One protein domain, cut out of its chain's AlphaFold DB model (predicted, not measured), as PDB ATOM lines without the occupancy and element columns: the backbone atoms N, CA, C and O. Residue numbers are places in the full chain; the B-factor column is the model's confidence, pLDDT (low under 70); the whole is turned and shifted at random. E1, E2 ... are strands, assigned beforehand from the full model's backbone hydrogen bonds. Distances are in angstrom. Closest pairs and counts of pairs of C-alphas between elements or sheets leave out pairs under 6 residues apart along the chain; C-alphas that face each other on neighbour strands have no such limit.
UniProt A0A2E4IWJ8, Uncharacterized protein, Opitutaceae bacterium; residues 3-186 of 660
ATOM      1  N   THR A   3     181.081 160.176 218.348       70.38
ATOM      2  CA  THR A   3     181.197 160.898 217.074       70.38
ATOM      3  C   THR A   3     181.063 162.393 217.324       70.38
ATOM      4  O   THR A   3     180.088 162.830 217.932       70.38
ATOM      5  N   GLY A   4     182.044 163.164 216.865       72.31
ATOM      6  CA  GLY A   4     182.038 164.621 216.867       72.31
ATOM      7  C   GLY A   4     181.897 165.150 215.444       72.31
ATOM      8  O   GLY A   4     182.701 164.808 214.577       72.31
ATOM      9  N   PHE A   5     180.883 165.986 215.222       75.38
ATOM     10  CA  PHE A   5     180.704 166.741 213.984       75.38
ATOM     11  C   PHE A   5     181.109 168.195 214.218       75.38
ATOM     12  O   PHE A   5     180.573 168.846 215.115       75.38
ATOM     13  N   ILE A   6     182.044 168.692 213.417       82.25
ATOM     14  CA  ILE A   6     182.573 170.051 213.504       82.25
ATOM     15  C   ILE A   6     181.886 170.901 212.438       82.25
ATOM     16  O   ILE A   6     181.821 170.509 211.274       82.25
ATOM     17  N   GLY A   7     181.339 172.044 212.854       76.00
ATOM     18  CA  GLY A   7     180.733 173.000 211.931       76.00
ATOM     19  C   GLY A   7     181.778 173.673 211.034       76.00
ATOM     20  O   GLY A   7     182.941 173.757 211.421       76.00
ATOM     21  N   PRO A   8     181.391 174.173 209.852       85.56
ATOM     22  CA  PRO A   8     182.315 174.805 208.918       85.56
ATOM     23  C   PRO A   8     182.997 176.025 209.546       85.56
ATOM     24  O   PRO A   8     182.355 176.827 210.229       85.56
ATOM     25  N   GLY A   9     184.292 176.206 209.280       91.56
ATOM     26  CA  GLY A   9     185.043 177.338 209.817       91.56
ATOM     27  C   GLY A   9     186.547 177.118 209.932       91.56
ATOM     28  O   GLY A   9     187.079 176.065 209.584       91.56
ATOM     29  N   ILE A  10     187.232 178.150 210.431       97.06
ATOM     30  CA  ILE A  10     188.666 178.119 210.731       97.06
ATOM     31  C   ILE A  10     188.847 178.016 212.244       97.06
ATOM     32  O   ILE A  10     188.444 178.921 212.978       97.06
ATOM     33  N   TYR A  11     189.497 176.948 212.689       96.88
ATOM     34  CA  TYR A  11     189.782 176.642 214.086       96.88
ATOM     35  C   TYR A  11     191.279 176.794 214.334       96.88
ATOM     36  O   TYR A  11     192.088 176.198 213.629       96.88
ATOM     37  N   ARG A  12     191.659 177.620 215.311       97.00
ATOM     38  CA  ARG A  12     193.061 177.947 215.622       97.00
ATOM     39  C   ARG A  12     193.480 177.272 216.912       97.00
ATOM     40  O   ARG A  12     193.480 177.898 217.970       97.00
ATOM     41  N   GLU A  13     193.773 175.983 216.834       94.56
ATOM     42  CA  GLU A  13     194.065 175.167 218.006       94.56
ATOM     43  C   GLU A  13     194.893 173.930 217.657       94.56
ATOM     44  O   GLU A  13     194.909 173.465 216.518       94.56
ATOM     45  N   ASN A  14     195.559 173.386 218.673       95.44
ATOM     46  CA  ASN A  14     196.158 172.060 218.616       95.44
ATOM     47  C   ASN A  14     195.224 171.079 219.326       95.44
ATOM     48  O   ASN A  14     194.815 171.321 220.461       95.44
ATOM     49  N   ILE A  15     194.904 169.974 218.662       94.38
ATOM     50  CA  ILE A  15     193.940 168.979 219.119       94.38
ATOM     51  C   ILE A  15     194.697 167.725 219.562       94.38
ATOM     52  O   ILE A  15     195.500 167.189 218.805       94.38
ATOM     53  N   SER A  16     194.391 167.200 220.749       93.94
ATOM     54  CA  SER A  16     194.956 165.932 221.232       93.94
ATOM     55  C   SER A  16     193.865 164.877 221.397       93.94
ATOM     56  O   SER A  16     192.984 165.001 222.250       93.94
ATOM     57  N   LEU A  17     193.937 163.808 220.604       91.88
ATOM     58  CA  LEU A  17     193.041 162.657 220.664       91.88
ATOM     59  C   LEU A  17     193.673 161.526 221.482       91.88
ATOM     60  O   LEU A  17     194.281 160.599 220.947       91.88
ATOM     61  N   THR A  18     193.508 161.611 222.800       91.56
ATOM     62  CA  THR A  18     194.024 160.620 223.764       91.56
ATOM     63  C   THR A  18     193.013 159.526 224.114       91.56
ATOM     64  O   THR A  18     193.367 158.501 224.688       91.56
ATOM     65  N   ARG A  19     191.732 159.740 223.792       88.00
ATOM     66  CA  ARG A  19     190.643 158.790 224.045       88.00
ATOM     67  C   ARG A  19     190.561 157.749 222.927       88.00
ATOM     68  O   ARG A  19     190.763 158.085 221.768       88.00
ATOM     69  N   ASP A  20     190.170 156.524 223.269       89.38
ATOM     70  CA  ASP A  20     189.871 155.473 222.290       89.38
ATOM     71  C   ASP A  20     188.487 155.660 221.631       89.38
ATOM     72  O   ASP A  20     187.484 155.956 222.298       89.38
ATOM     73  N   GLY A  21     188.402 155.391 220.326       82.19
ATOM     74  CA  GLY A  21     187.139 155.268 219.596       82.19
ATOM     75  C   GLY A  21     186.390 156.585 219.377       82.19
ATOM     76  O   GLY A  21     185.154 156.587 219.438       82.19
ATOM     77  N   LEU A  22     187.109 157.695 219.192       85.19
ATOM     78  CA  LEU A  22     186.548 158.987 218.802       85.19
ATOM     79  C   LEU A  22     186.623 159.168 217.285       85.19
ATOM     80  O   LEU A  22     187.669 158.987 216.666       85.19
ATOM     81  N   TRP A  23     185.503 159.558 216.688       84.12
ATOM     82  CA  TRP A  23     185.420 159.855 215.266       84.12
ATOM     83  C   TRP A  23     185.157 161.342 215.066       84.12
ATOM     84  O   TRP A  23     184.185 161.868 215.607       84.12
ATOM     85  N   LEU A  24     186.017 162.008 214.307       85.44
ATOM     86  CA  LEU A  24     185.996 163.443 214.077       85.44
ATOM     87  C   LEU A  24     185.723 163.714 212.595       85.44
ATOM     88  O   LEU A  24     186.515 163.334 211.726       85.44
ATOM     89  N   PHE A  25     184.595 164.364 212.321       78.62
ATOM     90  CA  PHE A  25     184.144 164.682 210.970       78.62
ATOM     91  C   PHE A  25     183.751 166.156 210.866       78.62
ATOM     92  O   PHE A  25     183.162 166.689 211.805       78.62
ATOM     93  N   PRO A  26     184.003 166.820 209.734       77.00
ATOM     94  CA  PRO A  26     183.327 168.066 209.411       77.00
ATOM     95  C   PRO A  26     181.867 167.805 208.996       77.00
ATOM     96  O   PRO A  26     181.488 166.659 208.729       77.00
ATOM     97  N   TRP A  27     181.044 168.853 208.909       63.84
ATOM     98  CA  TRP A  27     179.699 168.756 208.319       63.84
ATOM     99  C   TRP A  27     179.767 168.388 206.840       63.84
ATOM    100  O   TRP A  27     179.097 167.452 206.411       63.84
ATOM    101  N   ASN A  28     180.626 169.071 206.083       65.12
ATOM    102  CA  ASN A  28     180.964 168.712 204.716       65.12
ATOM    103  C   ASN A  28     182.468 168.516 204.596       65.12
ATOM    104  O   ASN A  28     183.274 169.194 205.222       65.12
ATOM    105  N   GLN A  29     182.874 167.592 203.738       69.31
ATOM    106  CA  GLN A  29     184.288 167.362 203.497       69.31
ATOM    107  C   GLN A  29     185.006 168.670 203.104       69.31
ATOM    108  O   GLN A  29     184.588 169.355 202.174       69.31
ATOM    109  N   TYR A  30     186.100 168.969 203.805       80.25
ATOM    110  CA  TYR A  30     186.985 170.127 203.646       80.25
ATOM    111  C   TYR A  30     186.445 171.496 204.080       80.25
ATOM    112  O   TYR A  30     187.171 172.478 203.923       80.25
ATOM    113  N   ASP A  31     185.245 171.588 204.659       84.69
ATOM    114  CA  ASP A  31     184.691 172.872 205.124       84.69
ATOM    115  C   ASP A  31     185.235 173.341 206.495       84.69
ATOM    116  O   ASP A  31     185.023 174.487 206.897       84.69
ATOM    117  N   VAL A  32     186.003 172.483 207.173       91.94
ATOM    118  CA  VAL A  32     186.743 172.782 208.404       91.94
ATOM    119  C   VAL A  32     188.232 172.914 208.105       91.94
ATOM    120  O   VAL A  32     188.851 171.988 207.573       91.94
ATOM    121  N   ILE A  33     188.819 174.047 208.499       96.44
ATOM    122  CA  ILE A  33     190.261 174.307 208.446       96.44
ATOM    123  C   ILE A  33     190.807 174.371 209.873       96.44
ATOM    124  O   ILE A  33     190.404 175.238 210.646       96.44
ATOM    125  N   ILE A  34     191.755 173.499 210.207       97.19
ATOM    126  CA  ILE A  34     192.540 173.560 211.440       97.19
ATOM    127  C   ILE A  34     193.841 174.317 211.149       97.19
ATOM    128  O   ILE A  34     194.716 173.833 210.429       97.19
ATOM    129  N   GLU A  35     193.958 175.520 211.701       97.38
ATOM    130  CA  GLU A  35     195.196 176.298 211.786       97.38
ATOM    131  C   GLU A  35     195.954 175.878 213.055       97.38
ATOM    132  O   GLU A  35     195.868 176.524 214.100       97.38
ATOM    133  N   GLY A  36     196.645 174.742 212.973       95.12
ATOM    134  CA  GLY A  36     197.280 174.078 214.107       95.12
ATOM    135  C   GLY A  36     197.681 172.642 213.782       95.12
ATOM    136  O   GLY A  36     198.183 172.358 212.691       95.12
ATOM    137  N   SER A  37     197.490 171.735 214.733       96.00
ATOM    138  CA  SER A  37     197.863 170.324 214.605       96.00
ATOM    139  C   SER A  37     196.827 169.403 215.236       96.00
ATOM    140  O   SER A  37     196.050 169.823 216.094       96.00
ATOM    141  N   ILE A  38     196.824 168.137 214.830       95.19
ATOM    142  CA  ILE A  38     196.148 167.069 215.565       95.19
ATOM    143  C   ILE A  38     197.145 165.970 215.926       95.19
ATOM    144  O   ILE A  38     197.870 165.479 215.064       95.19
ATOM    145  N   THR A  39     197.155 165.566 217.190       94.62
ATOM    146  CA  THR A  39     197.980 164.471 217.703       94.62
ATOM    147  C   THR A  39     197.084 163.343 218.183       94.62
ATOM    148  O   THR A  39     196.181 163.565 218.989       94.62
ATOM    149  N   ILE A  40     197.319 162.128 217.694       92.50
ATOM    150  CA  ILE A  40     196.517 160.941 217.993       92.50
ATOM    151  C   ILE A  40     197.374 159.935 218.746       92.50
ATOM    152  O   ILE A  40     198.396 159.486 218.235       92.50
ATOM    153  N   SER A  41     196.913 159.554 219.934       90.81
ATOM    154  CA  SER A  41     197.563 158.552 220.785       90.81
ATOM    155  C   SER A  41     196.606 157.474 221.296       90.81
ATOM    156  O   SER A  41     197.040 156.394 221.689       90.81
ATOM    157  N   GLY A  42     195.292 157.726 221.253       87.88
ATOM    158  CA  GLY A  42     194.272 156.703 221.486       87.88
ATOM    159  C   GLY A  42     194.060 155.788 220.273       87.88
ATOM    160  O   GLY A  42     194.389 156.145 219.140       87.88
ATOM    161  N   ARG A  43     193.439 154.632 220.500       86.88
ATOM    162  CA  ARG A  43     193.152 153.588 219.500       86.88
ATOM    163  C   ARG A  43     191.795 153.781 218.825       86.88
ATOM    164  O   ARG A  43     190.892 154.387 219.403       86.88
ATOM    165  N   ASN A  44     191.593 153.186 217.650       81.94
ATOM    166  CA  ASN A  44     190.310 153.185 216.925       81.94
ATOM    167  C   ASN A  44     189.743 154.591 216.636       81.94
ATOM    168  O   ASN A  44     188.524 154.776 216.542       81.94
ATOM    169  N   ASN A  45     190.607 155.604 216.547       85.69
ATOM    170  CA  ASN A  45     190.196 156.972 216.251       85.69
ATOM    171  C   ASN A  45     190.074 157.189 214.746       85.69
ATOM    172  O   ASN A  45     190.926 156.749 213.983       85.69
ATOM    173  N   ILE A  46     189.039 157.902 214.309       83.94
ATOM    174  CA  ILE A  46     188.832 158.229 212.894       83.94
ATOM    175  C   ILE A  46     188.881 159.743 212.744       83.94
ATOM    176  O   ILE A  46     188.128 160.446 213.410       83.94
ATOM    177  N   VAL A  47     189.727 160.252 211.856       87.69
ATOM    178  CA  VAL A  47     189.767 161.673 211.492       87.69
ATOM    179  C   VAL A  47     189.646 161.757 209.986       87.69
ATOM    180  O   VAL A  47     190.506 161.249 209.257       87.69
ATOM    181  N   ARG A  48     188.561 162.364 209.504       85.88
ATOM    182  CA  ARG A  48     188.270 162.369 208.074       85.88
ATOM    183  C   ARG A  48     187.796 163.717 207.574       85.88
ATOM    184  O   ARG A  48     186.921 164.324 208.176       85.88
ATOM    185  N   GLY A  49     188.295 164.118 206.406       81.88
ATOM    186  CA  GLY A  49     187.759 165.249 205.652       81.88
ATOM    187  C   GLY A  49     188.172 166.632 206.150       81.88
ATOM    188  O   GLY A  49     187.611 167.608 205.668       81.88
ATOM    189  N   LEU A  50     189.110 166.752 207.089       90.88
ATOM    190  CA  LEU A  50     189.559 168.053 207.593       90.88
ATOM    191  C   LEU A  50     190.641 168.653 206.695       90.88
ATOM    192  O   LEU A  50     191.410 167.920 206.073       90.88
ATOM    193  N   THR A  51     190.739 169.980 206.669       94.44
ATOM    194  CA  THR A  51     191.848 170.707 206.040       94.44
ATOM    195  C   THR A  51     192.792 171.251 207.113       94.44
ATOM    196  O   THR A  51     192.331 171.741 208.136       94.44
ATOM    197  N   PHE A  52     194.103 171.218 206.885       96.44
ATOM    198  CA  PHE A  52     195.125 171.676 207.822       96.44
ATOM    199  C   PHE A  52     196.043 172.730 207.199       96.44
ATOM    200  O   PHE A  52     196.505 172.588 206.060       96.44
ATOM    201  N   ARG A  53     196.346 173.749 208.006       96.44
ATOM    202  CA  ARG A  53     197.461 174.689 207.848       96.44
ATOM    203  C   ARG A  53     198.264 174.632 209.141       96.44
ATOM    204  O   ARG A  53     197.715 174.933 210.197       96.44
ATOM    205  N   SER A  54     199.522 174.211 209.094       95.31
ATOM    206  CA  SER A  54     200.295 173.972 210.319       95.31
ATOM    207  C   SER A  54     201.609 174.731 210.338       95.31
ATOM    208  O   SER A  54     202.207 174.987 209.301       95.31
ATOM    209  N   GLN A  55     202.079 175.071 211.537       91.12
ATOM    210  CA  GLN A  55     203.389 175.699 211.721       91.12
ATOM    211  C   GLN A  55     204.517 174.692 211.973       91.12
ATOM    212  O   GLN A  55     205.676 175.085 212.013       91.12
ATOM    213  N   ASP A  56     204.189 173.414 212.160       90.75
ATOM    214  CA  ASP A  56     205.164 172.341 212.359       90.75
ATOM    215  C   ASP A  56     204.594 171.038 211.780       90.75
ATOM    216  O   ASP A  56     204.619 170.850 210.563       90.75
ATOM    217  N   ARG A  57     204.013 170.171 212.620       94.56
ATOM    218  CA  ARG A  57     203.404 168.905 212.204       94.56
ATOM    219  C   ARG A  57     201.890 169.047 212.135       94.56
ATOM    220  O   ARG A  57     201.261 169.295 213.158       94.56
ATOM    221  N   ALA A  58     201.290 168.866 210.959       95.69
ATOM    222  CA  ALA A  58     199.842 169.016 210.815       95.69
ATOM    223  C   ALA A  58     199.072 167.862 211.472       95.69
ATOM    224  O   ALA A  58     198.121 168.097 212.217       95.69
ATOM    225  N   ILE A  59     199.490 166.622 211.221       94.75
ATOM    226  CA  ILE A  59     198.880 165.430 211.806       94.75
ATOM    227  C   ILE A  59     199.979 164.510 212.340       94.75
ATOM    228  O   ILE A  59     200.880 164.111 211.599       94.75
ATOM    229  N   VAL A  60     199.886 164.160 213.620       92.75
ATOM    230  CA  VAL A  60     200.817 163.279 214.327       92.75
ATOM    231  C   VAL A  60     200.075 162.038 214.806       92.75
ATOM    232  O   VAL A  60     199.043 162.141 215.468       92.75
ATOM    233  N   VAL A  61     200.615 160.863 214.498       90.19
ATOM    234  CA  VAL A  61     200.153 159.585 215.044       90.19
ATOM    235  C   VAL A  61     201.271 159.014 215.894       90.19
ATOM    236  O   VAL A  61     202.320 158.635 215.374       90.19
ATOM    237  N   GLU A  62     201.057 158.999 217.203       88.94
ATOM    238  CA  GLU A  62     202.032 158.502 218.167       88.94
ATOM    239  C   GLU A  62     202.107 156.970 218.131       88.94
ATOM    240  O   GLU A  62     201.143 156.288 217.781       88.94
ATOM    241  N   ALA A  63     203.241 156.411 218.562       83.25
ATOM    242  CA  ALA A  63     203.483 154.964 218.557       83.25
ATOM    243  C   ALA A  63     202.468 154.140 219.383       83.25
ATOM    244  O   ALA A  63     202.366 152.927 219.207       83.25
ATOM    245  N   SER A  64     201.737 154.785 220.297       82.81
ATOM    246  CA  SER A  64     200.685 154.190 221.132       82.81
ATOM    247  C   SER A  64     199.347 154.006 220.406       82.81
ATOM    248  O   SER A  64     198.510 153.226 220.872       82.81
ATOM    249  N   ALA A  65     199.135 154.687 219.278       85.00
ATOM    250  CA  ALA A  65     197.911 154.570 218.502       85.00
ATOM    251  C   ALA A  65     197.865 153.243 217.718       85.00
ATOM    252  O   ALA A  65     198.865 152.760 217.185       85.00
ATOM    253  N   SER A  66     196.672 152.656 217.605       80.12
ATOM    254  CA  SER A  66     196.406 151.478 216.768       80.12
ATOM    255  C   SER A  66     195.018 151.569 216.146       80.12
ATOM    256  O   SER A  66     194.126 152.205 216.713       80.12
ATOM    257  N   ASP A  67     194.835 150.940 214.982       77.31
ATOM    258  CA  ASP A  67     193.529 150.807 214.315       77.31
ATOM    259  C   ASP A  67     192.822 152.148 214.027       77.31
ATOM    260  O   ASP A  67     191.598 152.226 213.902       77.31
ATOM    261  N   CYS A  68     193.585 153.240 213.966       81.25
ATOM    262  CA  CYS A  68     193.063 154.561 213.644       81.25
ATOM    263  C   CYS A  68     192.889 154.714 212.131       81.25
ATOM    264  O   CYS A  68     193.508 154.006 211.358       81.25
ATOM    265  N   GLN A  69     192.060 155.653 211.685       80.62
ATOM    266  CA  GLN A  69     191.857 155.935 210.266       80.62
ATOM    267  C   GLN A  69     191.935 157.442 210.017       80.62
ATOM    268  O   GLN A  69     191.025 158.192 210.365       80.62
ATOM    269  N   LEU A  70     193.016 157.885 209.386       85.19
ATOM    270  CA  LEU A  70     193.185 159.219 208.823       85.19
ATOM    271  C   LEU A  70     192.828 159.153 207.351       85.19
ATOM    272  O   LEU A  70     193.583 158.583 206.560       85.19
ATOM    273  N   GLN A  71     191.679 159.717 206.989       80.56
ATOM    274  CA  GLN A  71     191.161 159.574 205.637       80.56
ATOM    275  C   GLN A  71     190.718 160.871 205.006       80.56
ATOM    276  O   GLN A  71     190.015 161.674 205.609       80.56
ATOM    277  N   ASN A  72     191.064 161.051 203.737       80.19
ATOM    278  CA  ASN A  72     190.675 162.220 202.968       80.19
ATOM    279  C   ASN A  72     190.915 163.550 203.698       80.19
ATOM    280  O   ASN A  72     190.128 164.474 203.518       80.19
ATOM    281  N   ASN A  73     191.932 163.660 204.548       89.88
ATOM    282  CA  ASN A  73     192.324 164.948 205.107       89.88
ATOM    283  C   ASN A  73     193.181 165.685 204.080       89.88
ATOM    284  O   ASN A  73     193.832 165.052 203.245       89.88
ATOM    285  N   ARG A  74     193.167 167.016 204.119       93.38
ATOM    286  CA  ARG A  74     193.971 167.856 203.237       93.38
ATOM    287  C   ARG A  74     194.978 168.655 204.047       93.38
ATOM    288  O   ARG A  74     194.596 169.324 204.993       93.38
ATOM    289  N   ILE A  75     196.239 168.640 203.655       95.44
ATOM    290  CA  ILE A  75     197.270 169.525 204.198       95.44
ATOM    291  C   ILE A  75     197.710 170.428 203.053       95.44
ATOM    292  O   ILE A  75     198.150 169.931 202.016       95.44
ATOM    293  N   ILE A  76     197.512 171.736 203.218       94.31
ATOM    294  CA  ILE A  76     197.734 172.729 202.150       94.31
ATOM    295  C   ILE A  76     198.840 173.730 202.469       94.31
ATOM    296  O   ILE A  76     199.338 174.399 201.570       94.31
ATOM    297  N   GLU A  77     199.223 173.853 203.737       94.94
ATOM    298  CA  GLU A  77     200.215 174.829 204.170       94.94
ATOM    299  C   GLU A  77     200.990 174.297 205.376       94.94
ATOM    300  O   GLU A  77     200.401 173.759 206.317       94.94
ATOM    301  N   LEU A  78     202.310 174.455 205.319       95.56
ATOM    302  CA  LEU A  78     203.261 174.166 206.388       95.56
ATOM    303  C   LEU A  78     204.215 175.362 206.535       95.56
ATOM    304  O   LEU A  78     204.378 176.125 205.584       95.56
ATOM    305  N   SER A  79     204.871 175.506 207.686       94.12
ATOM    306  CA  SER A  79     206.039 176.392 207.838       94.12
ATOM    307  C   SER A  79     207.338 175.702 207.409       94.12
ATOM    308  O   SER A  79     207.363 174.497 207.141       94.12
ATOM    309  N   ASP A  80     208.436 176.467 207.363       93.50
ATOM    310  CA  ASP A  80     209.780 175.953 207.080       93.50
ATOM    311  C   ASP A  80     210.119 174.741 207.971       93.50
ATOM    312  O   ASP A  80     210.049 174.816 209.196       93.50
ATOM    313  N   GLY A  81     210.488 173.617 207.349       91.00
ATOM    314  CA  GLY A  81     210.803 172.353 208.027       91.00
ATOM    315  C   GLY A  81     209.594 171.538 208.503       91.00
ATOM    316  O   GLY A  81     209.783 170.457 209.060       91.00
ATOM    317  N   GLY A  82     208.370 172.024 208.279       94.31
ATOM    318  CA  GLY A  82     207.144 171.375 208.732       94.31
ATOM    319  C   GLY A  82     206.870 170.024 208.066       94.31
ATOM    320  O   GLY A  82     207.366 169.717 206.974       94.31
ATOM    321  N   VAL A  83     206.030 169.222 208.723       94.81
ATOM    322  CA  VAL A  83     205.631 167.883 208.279       94.81
ATOM    323  C   VAL A  83     204.116 167.793 208.123       94.81
ATOM    324  O   VAL A  83     203.365 168.152 209.025       94.81
ATOM    325  N   GLY A  84     203.642 167.266 206.996       94.19
ATOM    326  CA  GLY A  84     202.210 167.040 206.802       94.19
ATOM    327  C   GLY A  84     201.683 165.919 207.700       94.19
ATOM    328  O   GLY A  84     200.891 166.151 208.611       94.19
ATOM    329  N   LEU A  85     202.143 164.700 207.443       92.25
ATOM    330  CA  LEU A  85     201.800 163.494 208.194       92.25
ATOM    331  C   LEU A  85     203.052 162.941 208.866       92.25
ATOM    332  O   LEU A  85     204.015 162.594 208.186       92.25
ATOM    333  N   TYR A  86     203.037 162.836 210.188       91.38
ATOM    334  CA  TYR A  86     204.138 162.281 210.965       91.38
ATOM    335  C   TYR A  86     203.658 161.043 211.726       91.38
ATOM    336  O   TYR A  86     202.801 161.147 212.604       91.38
ATOM    337  N   LEU A  87     204.182 159.871 211.366       87.31
ATOM    338  CA  LEU A  87     203.684 158.572 211.820       87.31
ATOM    339  C   LEU A  87     204.770 157.820 212.593       87.31
ATOM    340  O   LEU A  87     205.795 157.443 212.020       87.31
ATOM    341  N   GLU A  88     204.524 157.586 213.881       82.00
ATOM    342  CA  GLU A  88     205.389 156.783 214.757       82.00
ATOM    343  C   GLU A  88     204.878 155.349 214.963       82.00
ATOM    344  O   GLU A  88     205.645 154.465 215.342       82.00
ATOM    345  N   GLY A  89     203.593 155.107 214.692       70.38
ATOM    346  CA  GLY A  89     202.941 153.799 214.731       70.38
ATOM    347  C   GLY A  89     201.506 153.864 214.204       70.38
ATOM    348  O   GLY A  89     201.029 154.927 213.804       70.38
ATOM    349  N   GLY A  90     200.822 152.721 214.211       67.62
ATOM    350  CA  GLY A  90     199.400 152.601 213.915       67.62
ATOM    351  C   GLY A  90     199.025 152.374 212.444       67.62
ATOM    352  O   GLY A  90     199.682 152.799 211.502       67.62
ATOM    353  N   ASP A  91     197.844 151.799 212.269       68.81
ATOM    354  CA  ASP A  91     197.246 151.344 211.012       68.81
ATOM    355  C   ASP A  91     196.531 152.462 210.203       68.81
ATOM    356  O   ASP A  91     195.340 152.368 209.913       68.81
ATOM    357  N   VAL A  92     197.199 153.605 209.970       65.81
ATOM    358  CA  VAL A  92     196.483 154.893 210.081       65.81
ATOM    359  C   VAL A  92     196.242 155.721 208.807       65.81
ATOM    360  O   VAL A  92     195.236 156.426 208.769       65.81
ATOM    361  N   ALA A  93     197.073 155.724 207.763       64.81
ATOM    362  CA  ALA A  93     197.012 156.809 206.761       64.81
ATOM    363  C   ALA A  93     196.496 156.373 205.382       64.81
ATOM    364  O   ALA A  93     197.264 155.878 204.562       64.81
ATOM    365  N   ILE A  94     195.223 156.645 205.070       71.62
ATOM    366  CA  ILE A  94     194.610 156.206 203.808       71.62
ATOM    367  C   ILE A  94     193.955 157.370 203.046       71.62
ATOM    368  O   ILE A  94     193.021 157.992 203.534       71.62
ATOM    369  N   GLY A  95     194.370 157.649 201.810       72.38
ATOM    370  CA  GLY A  95     193.644 158.572 200.926       72.38
ATOM    371  C   GLY A  95     193.765 160.060 201.283       72.38
ATOM    372  O   GLY A  95     192.905 160.848 200.894       72.38
ATOM    373  N   ASN A  96     194.775 160.474 202.054       85.25
ATOM    374  CA  ASN A  96     194.970 161.889 202.395       85.25
ATOM    375  C   ASN A  96     195.651 162.653 201.252       85.25
ATOM    376  O   ASN A  96     196.365 162.085 200.430       85.25
ATOM    377  N   VAL A  97     195.454 163.967 201.210       83.00
ATOM    378  CA  VAL A  97     196.039 164.848 200.196       83.00
ATOM    379  C   VAL A  97     196.956 165.854 200.876       83.00
ATOM    380  O   VAL A  97     196.500 166.716 201.617       83.00
ATOM    381  N   ILE A  98     198.250 165.776 200.602       89.75
ATOM    382  CA  ILE A  98     199.254 166.760 201.000       89.75
ATOM    383  C   ILE A  98     199.668 167.509 199.735       89.75
ATOM    384  O   ILE A  98     200.456 167.010 198.936       89.75
ATOM    385  N   ASP A  99     199.099 168.689 199.527       89.75
ATOM    386  CA  ASP A  99     199.331 169.491 198.328       89.75
ATOM    387  C   ASP A  99     200.002 170.805 198.713       89.75
ATOM    388  O   ASP A  99     199.344 171.762 199.111       89.75
ATOM    389  N   LEU A 100     201.330 170.812 198.626       87.06
ATOM    390  CA  LEU A 100     202.201 171.917 199.018       87.06
ATOM    391  C   LEU A 100     202.778 172.655 197.804       87.06
ATOM    392  O   LEU A 100     203.752 173.383 197.944       87.06
ATOM    393  N   GLN A 101     202.207 172.480 196.608       84.50
ATOM    394  CA  GLN A 101     202.727 173.108 195.384       84.50
ATOM    395  C   GLN A 101     202.735 174.642 195.447       84.50
ATOM    396  O   GLN A 101     203.643 175.265 194.906       84.50
ATOM    397  N   ASP A 102     201.754 175.231 196.133       85.69
ATOM    398  CA  ASP A 102     201.656 176.681 196.336       85.69
ATOM    399  C   ASP A 102     202.275 177.131 197.675       85.69
ATOM    400  O   ASP A 102     202.327 178.327 197.985       85.69
ATOM    401  N   CYS A 103     202.764 176.184 198.485       86.44
ATOM    402  CA  CYS A 103     203.349 176.462 199.789       86.44
ATOM    403  C   CYS A 103     204.749 177.069 199.626       86.44
ATOM    404  O   CYS A 103     205.614 176.512 198.956       86.44
ATOM    405  N   GLN A 104     204.984 178.217 200.264       87.56
ATOM    406  CA  GLN A 104     206.261 178.939 200.169       87.56
ATOM    407  C   GLN A 104     207.337 178.413 201.134       87.56
ATOM    408  O   GLN A 104     208.473 178.890 201.110       87.56
ATOM    409  N   ALA A 105     206.982 177.457 201.995       86.19
ATOM    410  CA  ALA A 105     207.873 176.931 203.013       86.19
ATOM    411  C   ALA A 105     208.979 176.044 202.438       86.19
ATOM    412  O   ALA A 105     208.776 175.217 201.545       86.19
ATOM    413  N   LYS A 106     210.173 176.195 203.001       87.00
ATOM    414  CA  LYS A 106     211.375 175.434 202.656       87.00
ATOM    415  C   LYS A 106     211.469 174.176 203.506       87.00
ATOM    416  O   LYS A 106     210.920 174.106 204.596       87.00
ATOM    417  N   GLU A 107     212.216 173.180 203.034       87.38
ATOM    418  CA  GLU A 107     212.515 171.962 203.814       87.38
ATOM    419  C   GLU A 107     211.288 171.159 204.286       87.38
ATOM    420  O   GLU A 107     211.408 170.314 205.170       87.38
ATOM    421  N   THR A 108     210.116 171.377 203.688       91.62
ATOM    422  CA  THR A 108     208.887 170.675 204.066       91.62
ATOM    423  C   THR A 108     208.967 169.191 203.738       91.62
ATOM    424  O   THR A 108     209.535 168.783 202.718       91.62
ATOM    425  N   THR A 109     208.362 168.370 204.593       90.75
ATOM    426  CA  THR A 109     208.178 166.944 204.324       90.75
ATOM    427  C   THR A 109     206.696 166.601 204.267       90.75
ATOM    428  O   THR A 109     205.937 166.952 205.162       90.75
ATOM    429  N   GLY A 110     206.260 165.907 203.219       89.81
ATOM    430  CA  GLY A 110     204.874 165.477 203.109       89.81
ATOM    431  C   GLY A 110     204.535 164.450 204.184       89.81
ATOM    432  O   GLY A 110     203.691 164.700 205.041       89.81
ATOM    433  N   LEU A 111     205.232 163.317 204.155       89.12
ATOM    434  CA  LEU A 111     205.017 162.176 205.037       89.12
ATOM    435  C   LEU A 111     206.342 161.747 205.683       89.12
ATOM    436  O   LEU A 111     207.329 161.532 204.980       89.12
ATOM    437  N   VAL A 112     206.361 161.599 207.007       87.75
ATOM    438  CA  VAL A 112     207.489 161.050 207.771       87.75
ATOM    439  C   VAL A 112     207.065 159.763 208.458       87.75
ATOM    440  O   VAL A 112     206.082 159.755 209.198       87.75
ATOM    441  N   LEU A 113     207.845 158.705 208.239       81.69
ATOM    442  CA  LEU A 113     207.711 157.395 208.875       81.69
ATOM    443  C   LEU A 113     208.861 157.207 209.837       81.69
ATOM    444  O   LEU A 113     210.015 157.215 209.410       81.69
ATOM    445  N   HIS A 114     208.545 157.069 211.118       79.38
ATOM    446  CA  HIS A 114     209.541 156.969 212.168       79.38
ATOM    447  C   HIS A 114     209.211 155.792 213.093       79.38
ATOM    448  O   HIS A 114     208.514 155.986 214.087       79.38
ATOM    449  N   PRO A 115     209.662 154.564 212.779       66.50
ATOM    450  CA  PRO A 115     209.312 153.385 213.550       66.50
ATOM    451  C   PRO A 115     209.824 153.478 214.981       66.50
ATOM    452  O   PRO A 115     211.030 153.488 215.227       66.50
ATOM    453  N   GLY A 116     208.903 153.531 215.941       61.59
ATOM    454  CA  GLY A 116     209.240 153.338 217.347       61.59
ATOM    455  C   GLY A 116     209.474 151.851 217.671       61.59
ATOM    456  O   GLY A 116     208.842 150.996 217.053       61.59
ATOM    457  N   PRO A 117     210.290 151.508 218.690       57.44
ATOM    458  CA  PRO A 117     210.605 150.126 219.102       57.44
ATOM    459  C   PRO A 117     209.389 149.240 219.450       57.44
ATOM    460  O   PRO A 117     209.504 148.017 219.494       57.44
ATOM    461  N   SER A 118     208.222 149.851 219.668       57.34
ATOM    462  CA  SER A 118     206.956 149.196 220.026       57.34
ATOM    463  C   SER A 118     205.839 149.454 219.007       57.34
ATOM    464  O   SER A 118     204.674 149.189 219.306       57.34
ATOM    465  N   ALA A 119     206.165 150.044 217.853       58.88
ATOM    466  CA  ALA A 119     205.180 150.511 216.888       58.88
ATOM    467  C   ALA A 119     204.416 149.336 216.275       58.88
ATOM    468  O   ALA A 119     205.019 148.383 215.777       58.88
ATOM    469  N   THR A 120     203.088 149.416 216.287       64.62
ATOM    470  CA  THR A 120     202.221 148.549 215.480       64.62
ATOM    471  C   THR A 120     202.538 148.725 213.986       64.62
ATOM    472  O   THR A 120     203.032 149.792 213.605       64.62
ATOM    473  N   PRO A 121     202.287 147.704 213.140       65.69
ATOM    474  CA  PRO A 121     202.407 147.843 211.692       65.69
ATOM    475  C   PRO A 121     201.713 149.108 211.189       65.69
ATOM    476  O   PRO A 121     200.606 149.425 211.630       65.69
ATOM    477  N   VAL A 122     202.373 149.827 210.283       70.62
ATOM    478  CA  VAL A 122     201.842 151.070 209.718       70.62
ATOM    479  C   VAL A 122     201.500 150.861 208.258       70.62
ATOM    480  O   VAL A 122     202.381 150.548 207.457       70.62
ATOM    481  N   HIS A 123     200.222 151.062 207.935       71.94
ATOM    482  CA  HIS A 123     199.685 151.036 206.577       71.94
ATOM    483  C   HIS A 123     199.469 152.460 206.074       71.94
ATOM    484  O   HIS A 123     198.871 153.308 206.752       71.94
ATOM    485  N   ILE A 124     200.004 152.735 204.890       77.00
ATOM    486  CA  ILE A 124     200.003 154.061 204.283       77.00
ATOM    487  C   ILE A 124     199.659 153.912 202.833       77.00
ATOM    488  O   ILE A 124     200.526 153.576 202.022       77.00
ATOM    489  N   ASP A 125     198.412 154.225 202.510       73.44
ATOM    490  CA  ASP A 125     197.892 153.948 201.190       73.44
ATOM    491  C   ASP A 125     197.146 155.117 200.564       73.44
ATOM    492  O   ASP A 125     196.475 155.885 201.243       73.44
ATOM    493  N   HIS A 126     197.207 155.257 199.239       71.94
ATOM    494  CA  HIS A 126     196.401 156.236 198.482       71.94
ATOM    495  C   HIS A 126     196.646 157.704 198.848       71.94
ATOM    496  O   HIS A 126     195.865 158.572 198.449       71.94
ATOM    497  N   ASN A 127     197.710 158.021 199.583       82.31
ATOM    498  CA  ASN A 127     198.018 159.405 199.898       82.31
ATOM    499  C   ASN A 127     198.594 160.086 198.659       82.31
ATOM    500  O   ASN A 127     199.428 159.513 197.959       82.31
ATOM    501  N   ARG A 128     198.155 161.313 198.383       84.75
ATOM    502  CA  ARG A 128     198.686 162.140 197.297       84.75
ATOM    503  C   ARG A 128     199.561 163.225 197.885       84.75
ATOM    504  O   ARG A 128     199.053 164.089 198.588       84.75
ATOM    505  N   VAL A 129     200.852 163.182 197.597       88.00
ATOM    506  CA  VAL A 129     201.846 164.137 198.077       88.00
ATOM    507  C   VAL A 129     202.426 164.894 196.891       88.00
ATOM    508  O   VAL A 129     203.016 164.297 195.991       88.00
ATOM    509  N   ALA A 130     202.282 166.216 196.894       85.62
ATOM    510  CA  ALA A 130     202.804 167.077 195.845       85.62
ATOM    511  C   ALA A 130     203.493 168.321 196.411       85.62
ATOM    512  O   ALA A 130     203.004 168.922 197.363       85.62
ATOM    513  N   GLY A 131     204.610 168.727 195.802       82.69
ATOM    514  CA  GLY A 131     205.267 170.016 196.066       82.69
ATOM    515  C   GLY A 131     206.048 170.123 197.383       82.69
ATOM    516  O   GLY A 131     206.640 171.162 197.650       82.69
ATOM    517  N   ALA A 132     206.091 169.066 198.198       86.31
ATOM    518  CA  ALA A 132     206.944 169.024 199.383       86.31
ATOM    519  C   ALA A 132     208.424 168.923 198.981       86.31
ATOM    520  O   ALA A 132     208.754 168.246 198.003       86.31
ATOM    521  N   LYS A 133     209.353 169.488 199.769       84.69
ATOM    522  CA  LYS A 133     210.786 169.253 199.505       84.69
ATOM    523  C   LYS A 133     211.100 167.759 199.577       84.69
ATOM    524  O   LYS A 133     211.736 167.230 198.673       84.69
ATOM    525  N   CYS A 134     210.644 167.073 200.620       82.44
ATOM    526  CA  CYS A 134     210.670 165.616 200.708       82.44
ATOM    527  C   CYS A 134     209.233 165.088 200.692       82.44
ATOM    528  O   CYS A 134     208.416 165.480 201.510       82.44
ATOM    529  N   GLY A 135     208.885 164.220 199.754       80.81
ATOM    530  CA  GLY A 135     207.536 163.677 199.634       80.81
ATOM    531  C   GLY A 135     207.283 162.658 200.732       80.81
ATOM    532  O   GLY A 135     206.388 162.831 201.553       80.81
ATOM    533  N   ILE A 136     208.131 161.630 200.764       81.25
ATOM    534  CA  ILE A 136     208.126 160.580 201.781       81.25
ATOM    535  C   ILE A 136     209.531 160.476 202.368       81.25
ATOM    536  O   ILE A 136     210.501 160.311 201.624       81.25
ATOM    537  N   LYS A 137     209.624 160.557 203.697       82.12
ATOM    538  CA  LYS A 137     210.845 160.337 204.468       82.12
ATOM    539  C   LYS A 137     210.661 159.146 205.401       82.12
ATOM    540  O   LYS A 137     209.783 159.175 206.256       82.12
ATOM    541  N   ILE A 138     211.503 158.130 205.264       76.62
ATOM    542  CA  ILE A 138     211.512 156.947 206.134       76.62
ATOM    543  C   ILE A 138     212.766 157.004 206.999       76.62
ATOM    544  O   ILE A 138     213.866 157.137 206.465       76.62
ATOM    545  N   ILE A 139     212.598 156.960 208.316       74.94
ATOM    546  CA  ILE A 139     213.668 157.107 209.301       74.94
ATOM    547  C   ILE A 139     213.619 155.905 210.237       74.94
ATOM    548  O   ILE A 139     212.770 155.870 211.110       74.94
ATOM    549  N   ASP A 140     214.540 154.961 210.107       67.00
ATOM    550  CA  ASP A 140     214.786 153.898 211.079       67.00
ATOM    551  C   ASP A 140     216.102 154.186 211.826       67.00
ATOM    552  O   ASP A 140     217.181 154.230 211.234       67.00
ATOM    553  N   GLN A 141     216.009 154.468 213.129       58.34
ATOM    554  CA  GLN A 141     217.161 154.810 213.979       58.34
ATOM    555  C   GLN A 141     217.541 153.704 214.969       58.34
ATOM    556  O   GLN A 141     218.560 153.829 215.650       58.34
ATOM    557  N   GLN A 142     216.750 152.636 215.087       55.47
ATOM    558  CA  GLN A 142     216.967 151.591 216.085       55.47
ATOM    559  C   GLN A 142     216.624 150.236 215.466       55.47
ATOM    560  O   GLN A 142     215.452 149.894 215.371       55.47
ATOM    561  N   CYS A 143     217.662 149.468 215.103       44.59
ATOM    562  CA  CYS A 143     217.671 148.093 214.566       44.59
ATOM    563  C   CYS A 143     216.953 147.031 215.444       44.59
ATOM    564  O   CYS A 143     217.483 145.945 215.677       44.59
ATOM    565  N   ALA A 144     215.782 147.334 215.999       46.06
ATOM    566  CA  ALA A 144     215.117 146.558 217.037       46.06
ATOM    567  C   ALA A 144     213.579 146.569 216.920       46.06
ATOM    568  O   ALA A 144     212.901 146.514 217.944       46.06
ATOM    569  N   THR A 145     213.006 146.609 215.710       46.38
ATOM    570  CA  THR A 145     211.551 146.431 215.522       46.38
ATOM    571  C   THR A 145     211.207 145.194 214.680       46.38
ATOM    572  O   THR A 145     211.713 145.038 213.571       46.38
ATOM    573  N   PRO A 146     210.330 144.298 215.176       48.50
ATOM    574  CA  PRO A 146     209.806 143.156 214.425       48.50
ATOM    575  C   PRO A 146     208.515 143.461 213.631       48.50
ATOM    576  O   PRO A 146     207.827 142.522 213.234       48.50
ATOM    577  N   THR A 147     208.128 144.727 213.420       55.53
ATOM    578  CA  THR A 147     206.834 145.091 212.807       55.53
ATOM    579  C   THR A 147     206.960 145.552 211.353       55.53
ATOM    580  O   THR A 147     207.821 146.356 211.004       55.53
ATOM    581  N   ALA A 148     206.100 145.009 210.483       63.00
ATOM    582  CA  ALA A 148     206.081 145.305 209.052       63.00
ATOM    583  C   ALA A 148     205.498 146.700 208.770       63.00
ATOM    584  O   ALA A 148     204.467 147.066 209.326       63.00
ATOM    585  N   TRP A 149     206.138 147.464 207.884       66.81
ATOM    586  CA  TRP A 149     205.634 148.759 207.404       66.81
ATOM    587  C   TRP A 149     205.169 148.604 205.965       66.81
ATOM    588  O   TRP A 149     205.938 148.142 205.125       66.81
ATOM    589  N   ILE A 150     203.930 148.981 205.666       68.31
ATOM    590  CA  ILE A 150     203.307 148.785 204.357       68.31
ATOM    591  C   ILE A 150     202.948 150.158 203.791       68.31
ATOM    592  O   ILE A 150     202.060 150.852 204.269       68.31
ATOM    593  N   VAL A 151     203.685 150.577 202.769       72.69
ATOM    594  CA  VAL A 151     203.500 151.853 202.077       72.69
ATOM    595  C   VAL A 151     203.132 151.538 200.642       72.69
ATOM    596  O   VAL A 151     204.015 151.197 199.844       72.69
ATOM    597  N   THR A 152     201.848 151.620 200.291       67.19
ATOM    598  CA  THR A 152     201.410 151.226 198.952       67.19
ATOM    599  C   THR A 152     200.465 152.189 198.261       67.19
ATOM    600  O   THR A 152     199.792 152.984 198.887       67.19
ATOM    601  N   HIS A 153     200.404 152.168 196.927       63.62
ATOM    602  CA  HIS A 153     199.400 152.937 196.171       63.62
ATOM    603  C   HIS A 153     199.380 154.458 196.435       63.62
ATOM    604  O   HIS A 153     198.380 155.121 196.166       63.62
ATOM    605  N   ASN A 154     200.459 155.041 196.957       71.69
ATOM    606  CA  ASN A 154     200.576 156.482 197.146       71.69
ATOM    607  C   ASN A 154     200.990 157.158 195.839       71.69
ATOM    608  O   ASN A 154     201.703 156.586 195.017       71.69
ATOM    609  N   GLU A 155     200.572 158.401 195.668       70.56
ATOM    610  CA  GLU A 155     200.976 159.272 194.578       70.56
ATOM    611  C   GLU A 155     201.970 160.297 195.121       70.56
ATOM    612  O   GLU A 155     201.617 161.084 195.993       70.56
ATOM    613  N   VAL A 156     203.207 160.311 194.633       75.62
ATOM    614  CA  VAL A 156     204.214 161.289 195.059       75.62
ATOM    615  C   VAL A 156     204.778 161.981 193.834       75.62
ATOM    616  O   VAL A 156     205.373 161.338 192.969       75.62
ATOM    617  N   ARG A 157     204.620 163.302 193.765       73.06
ATOM    618  CA  ARG A 157     205.082 164.081 192.616       73.06
ATOM    619  C   ARG A 157     205.742 165.389 192.994       73.06
ATOM    620  O   ARG A 157     205.311 166.050 193.928       73.06
ATOM    621  N   HIS A 158     206.725 165.818 192.205       77.06
ATOM    622  CA  HIS A 158     207.431 167.089 192.429       77.06
ATOM    623  C   HIS A 158     208.112 167.184 193.806       77.06
ATOM    624  O   HIS A 158     208.152 168.259 194.399       77.06
ATOM    625  N   CYS A 159     208.646 166.067 194.308       72.69
ATOM    626  CA  CYS A 159     209.271 165.973 195.631       72.69
ATOM    627  C   CYS A 159     210.623 165.232 195.577       72.69
ATOM    628  O   CYS A 159     210.961 164.604 194.577       72.69
ATOM    629  N   LYS A 160     211.402 165.230 196.662       70.50
ATOM    630  CA  LYS A 160     212.449 164.210 196.894       70.50
ATOM    631  C   LYS A 160     211.871 162.977 197.595       70.50
ATOM    632  O   LYS A 160     210.794 163.065 198.178       70.50
ATOM    633  N   ILE A 161     212.584 161.852 197.600       68.06
ATOM    634  CA  ILE A 161     212.283 160.723 198.498       68.06
ATOM    635  C   ILE A 161     213.506 160.474 199.377       68.06
ATOM    636  O   ILE A 161     214.629 160.421 198.879       68.06
ATOM    637  N   GLY A 162     213.296 160.371 200.688       66.19
ATOM    638  CA  GLY A 162     214.360 160.171 201.668       66.19
ATOM    639  C   GLY A 162     214.191 158.856 202.414       66.19
ATOM    640  O   GLY A 162     213.093 158.532 202.866       66.19
ATOM    641  N   VAL A 163     215.281 158.112 202.570       65.19
ATOM    642  CA  VAL A 163     215.307 156.854 203.322       65.19
ATOM    643  C   VAL A 163     216.567 156.815 204.180       65.19
ATOM    644  O   VAL A 163     217.661 157.085 203.698       65.19
ATOM    645  N   GLN A 164     216.426 156.463 205.453       64.19
ATOM    646  CA  GLN A 164     217.524 156.358 206.407       64.19
ATOM    647  C   GLN A 164     217.287 155.132 207.307       64.19
ATOM    648  O   GLN A 164     216.230 155.073 207.920       64.19
ATOM    649  N   GLY A 165     218.233 154.183 207.398       59.12
ATOM    650  CA  GLY A 165     218.162 153.010 208.305       59.12
ATOM    651  C   GLY A 165     217.991 151.631 207.633       59.12
ATOM    652  O   GLY A 165     218.101 151.526 206.409       59.12
ATOM    653  N   GLN A 166     217.771 150.564 208.426       57.75
ATOM    654  CA  GLN A 166     217.609 149.176 207.946       57.75
ATOM    655  C   GLN A 166     216.143 148.889 207.598       57.75
ATOM    656  O   GLN A 166     215.267 148.896 208.451       57.75
ATOM    657  N   LEU A 167     215.858 148.584 206.329       58.44
ATOM    658  CA  LEU A 167     214.483 148.456 205.822       58.44
ATOM    659  C   LEU A 167     213.999 147.013 205.618       58.44
ATOM    660  O   LEU A 167     213.119 146.770 204.793       58.44
ATOM    661  N   ASP A 168     214.545 146.042 206.345       55.44
ATOM    662  CA  ASP A 168     214.292 144.617 206.079       55.44
ATOM    663  C   ASP A 168     212.809 144.198 206.203       55.44
ATOM    664  O   ASP A 168     212.429 143.138 205.707       55.44
ATOM    665  N   GLN A 169     211.962 145.030 206.825       60.62
ATOM    666  CA  GLN A 169     210.517 144.819 207.007       60.62
ATOM    667  C   GLN A 169     209.632 145.882 206.313       60.62
ATOM    668  O   GLN A 169     208.428 145.949 206.572       60.62
ATOM    669  N   LEU A 170     210.195 146.717 205.425       65.56
ATOM    670  CA  LEU A 170     209.426 147.687 204.638       65.56
ATOM    671  C   LEU A 170     208.881 147.051 203.351       65.56
ATOM    672  O   LEU A 170     209.626 146.646 202.458       65.56
ATOM    673  N   THR A 171     207.563 147.077 203.198       62.62
ATOM    674  CA  THR A 171     206.868 146.843 201.933       62.62
ATOM    675  C   THR A 171     206.545 148.185 201.287       62.62
ATOM    676  O   THR A 171     205.624 148.872 201.706       62.62
ATOM    677  N   PHE A 172     207.285 148.562 200.244       64.56
ATOM    678  CA  PHE A 172     207.052 149.792 199.481       64.56
ATOM    679  C   PHE A 172     206.662 149.445 198.035       64.56
ATOM    680  O   PHE A 172     207.535 149.176 197.211       64.56
ATOM    681  N   ARG A 173     205.361 149.376 197.716       58.38
ATOM    682  CA  ARG A 173     204.860 148.805 196.438       58.38
ATOM    683  C   ARG A 173     203.700 149.598 195.844       58.38
ATOM    684  O   ARG A 173     202.977 150.249 196.571       58.38
ATOM    685  N   TYR A 174     203.482 149.540 194.531       54.91
ATOM    686  CA  TYR A 174     202.359 150.215 193.847       54.91
ATOM    687  C   TYR A 174     202.291 151.747 194.006       54.91
ATOM    688  O   TYR A 174     201.302 152.363 193.617       54.91
ATOM    689  N   ASN A 175     203.317 152.389 194.568       61.34
ATOM    690  CA  ASN A 175     203.368 153.842 194.682       61.34
ATOM    691  C   ASN A 175     203.706 154.444 193.316       61.34
ATOM    692  O   ASN A 175     204.700 154.070 192.695       61.34
ATOM    693  N   ARG A 176     202.909 155.405 192.853       57.09
ATOM    694  CA  ARG A 176     203.208 156.168 191.645       57.09
ATOM    695  C   ARG A 176     204.080 157.358 192.016       57.09
ATOM    696  O   ARG A 176     203.623 158.288 192.677       57.09
ATOM    697  N   ILE A 177     205.336 157.322 191.588       66.50
ATOM    698  CA  ILE A 177     206.327 158.357 191.877       66.50
ATOM    699  C   ILE A 177     206.782 158.961 190.555       66.50
ATOM    700  O   ILE A 177     207.341 158.249 189.726       66.50
ATOM    701  N   TRP A 178     206.585 160.263 190.356       52.00
ATOM    702  CA  TRP A 178     207.013 160.922 189.119       52.00
ATOM    703  C   TRP A 178     207.473 162.354 189.340       52.00
ATOM    704  O   TRP A 178     207.024 163.041 190.253       52.00
ATOM    705  N   ARG A 179     208.364 162.840 188.463       61.19
ATOM    706  CA  ARG A 179     208.971 164.180 188.585       61.19
ATOM    707  C   ARG A 179     209.569 164.424 189.976       61.19
ATOM    708  O   ARG A 179     209.490 165.528 190.508       61.19
ATOM    709  N   CYS A 180     210.125 163.373 190.570       60.12
ATOM    710  CA  CYS A 180     210.806 163.423 191.852       60.12
ATOM    711  C   CYS A 180     212.323 163.382 191.627       60.12
ATOM    712  O   CYS A 180     212.792 162.691 190.725       60.12
ATOM    713  N   HIS A 181     213.094 164.127 192.421       55.16
ATOM    714  CA  HIS A 181     214.547 164.250 192.236       55.16
ATOM    715  C   HIS A 181     215.320 163.729 193.451       55.16
ATOM    716  O   HIS A 181     215.182 164.266 194.543       55.16
ATOM    717  N   GLY A 182     216.210 162.756 193.233       49.16
ATOM    718  CA  GLY A 182     217.146 162.254 194.242       49.16
ATOM    719  C   GLY A 182     216.521 161.309 195.274       49.16
ATOM    720  O   GLY A 182     215.448 161.571 195.817       49.16
ATOM    721  N   LEU A 183     217.239 160.218 195.554       48.25
ATOM    722  CA  LEU A 183     217.075 159.417 196.764       48.25
ATOM    723  C   LEU A 183     218.122 159.917 197.767       48.25
ATOM    724  O   LEU A 183     219.316 159.732 197.539       48.25
ATOM    725  N   ASP A 184     217.696 160.607 198.824       43.81
ATOM    726  CA  ASP A 184     218.605 161.071 199.882       43.81
ATOM    727  C   ASP A 184     218.766 159.933 200.897       43.81
ATOM    728  O   ASP A 184     217.891 159.710 201.740       43.81
ATOM    729  N   VAL A 185     219.828 159.137 200.726       43.56
ATOM    730  CA  VAL A 185     220.167 158.019 201.613       43.56
ATOM    731  C   VAL A 185     221.127 158.539 202.672       43.56
ATOM    732  O   VAL A 185     222.289 158.827 202.383       43.56
ATOM    733  N   GLY A 186     220.635 158.693 203.901       33.94
ATOM    734  CA  GLY A 186     221.468 159.105 205.028       33.94
ATOM    735  C   GLY A 186     222.587 158.086 205.253       33.94
ATOM    736  O   GLY A 186     222.320 156.900 205.409       33.94
TER     737      GLY A 186
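This is residues 3 to 186 of the 660 residues of an uncharacterized protein of Opitutaceae bacterium (UniProt A0A2E4IWJ8). The chain winds in stacked turns into a three-walled solenoid, the turns following one another along its longest axis. Two walls are sheets of eight strands each, and the third holds a sheet of four, E1 E4 E7 E10, and a sheet of three, E15 E18 E21, bridged by the short pairings of residues 93 to 94. The printed part has 184 residues with 23 named strands, E1 to E23 in order along the chain, and no named helix; the class is all strand. The large sheets run E2 E5 E8 E11 E13 E16 E19 E22 and E3 E6 E9 E12 E14 E17 E20 E23, and all four sheets are parallel. The whole is compact, with a radius of gyration of the C-alphas of 15.2 A and spans of 43 by 35 by 26 A.

E1, residues 3 to 6, begins at C-alpha 3 (181.197, 160.898, 217.074). Then come E2, 9 to 11; E3, 14 to 17; E4, 22 to 26, 13.5 A long; E5, 32 to 35; E6, 37 to 40; E7, 46 to 48; E8, 51 to 54; E9, 57 to 61; E10, 69 to 71; E11, 74 to 78, 11.7 A; and E12, 83 to 87, which begins at C-alpha 83 (205.631, 167.883, 208.279). There follow E13, 97 to 99; E14, 109 to 113; E15, 122 to 125; E16, 128 to 130; E17, 134 to 139, 12.5 A; E18, 149 to 152; E19, 155 to 157; E20, 160 to 164, 13.3 A; E21, 170 to 173; E22, 176 to 178; and E23, 183 to 185, ending at C-alpha 185 (220.167, 158.019, 201.613).

E1 and E4 are parallel neighbours at 28 degrees, with N 4 and O 23 2.8 A apart, within hydrogen-bond range. E2 runs on into E3 at 86 degrees. E2 and E22 are edge strands; N 33 of E5 and O 9 of E2 are 2.9 A apart. E3 and E23 are edge strands of the other large sheet, where N 112 of E14 and O 85 of E12 are 2.8 A apart. Between the two large sheets, the closest C-alphas of E14 and E16, those of Gly 110 and Val 129, are 6.0 A apart. E15 and E18 are parallel at 3 degrees, with N 150 and O 122 2.8 A apart.

The C-alphas farthest apart, those of Pro 8 and Cys 143, are 44.7 A apart. The printed part has no cut, and no link between named strands is long. The mean pLDDT of the printed part is 78.3; 53 residues are under 70, among them 140 to 150 and 161 to 186.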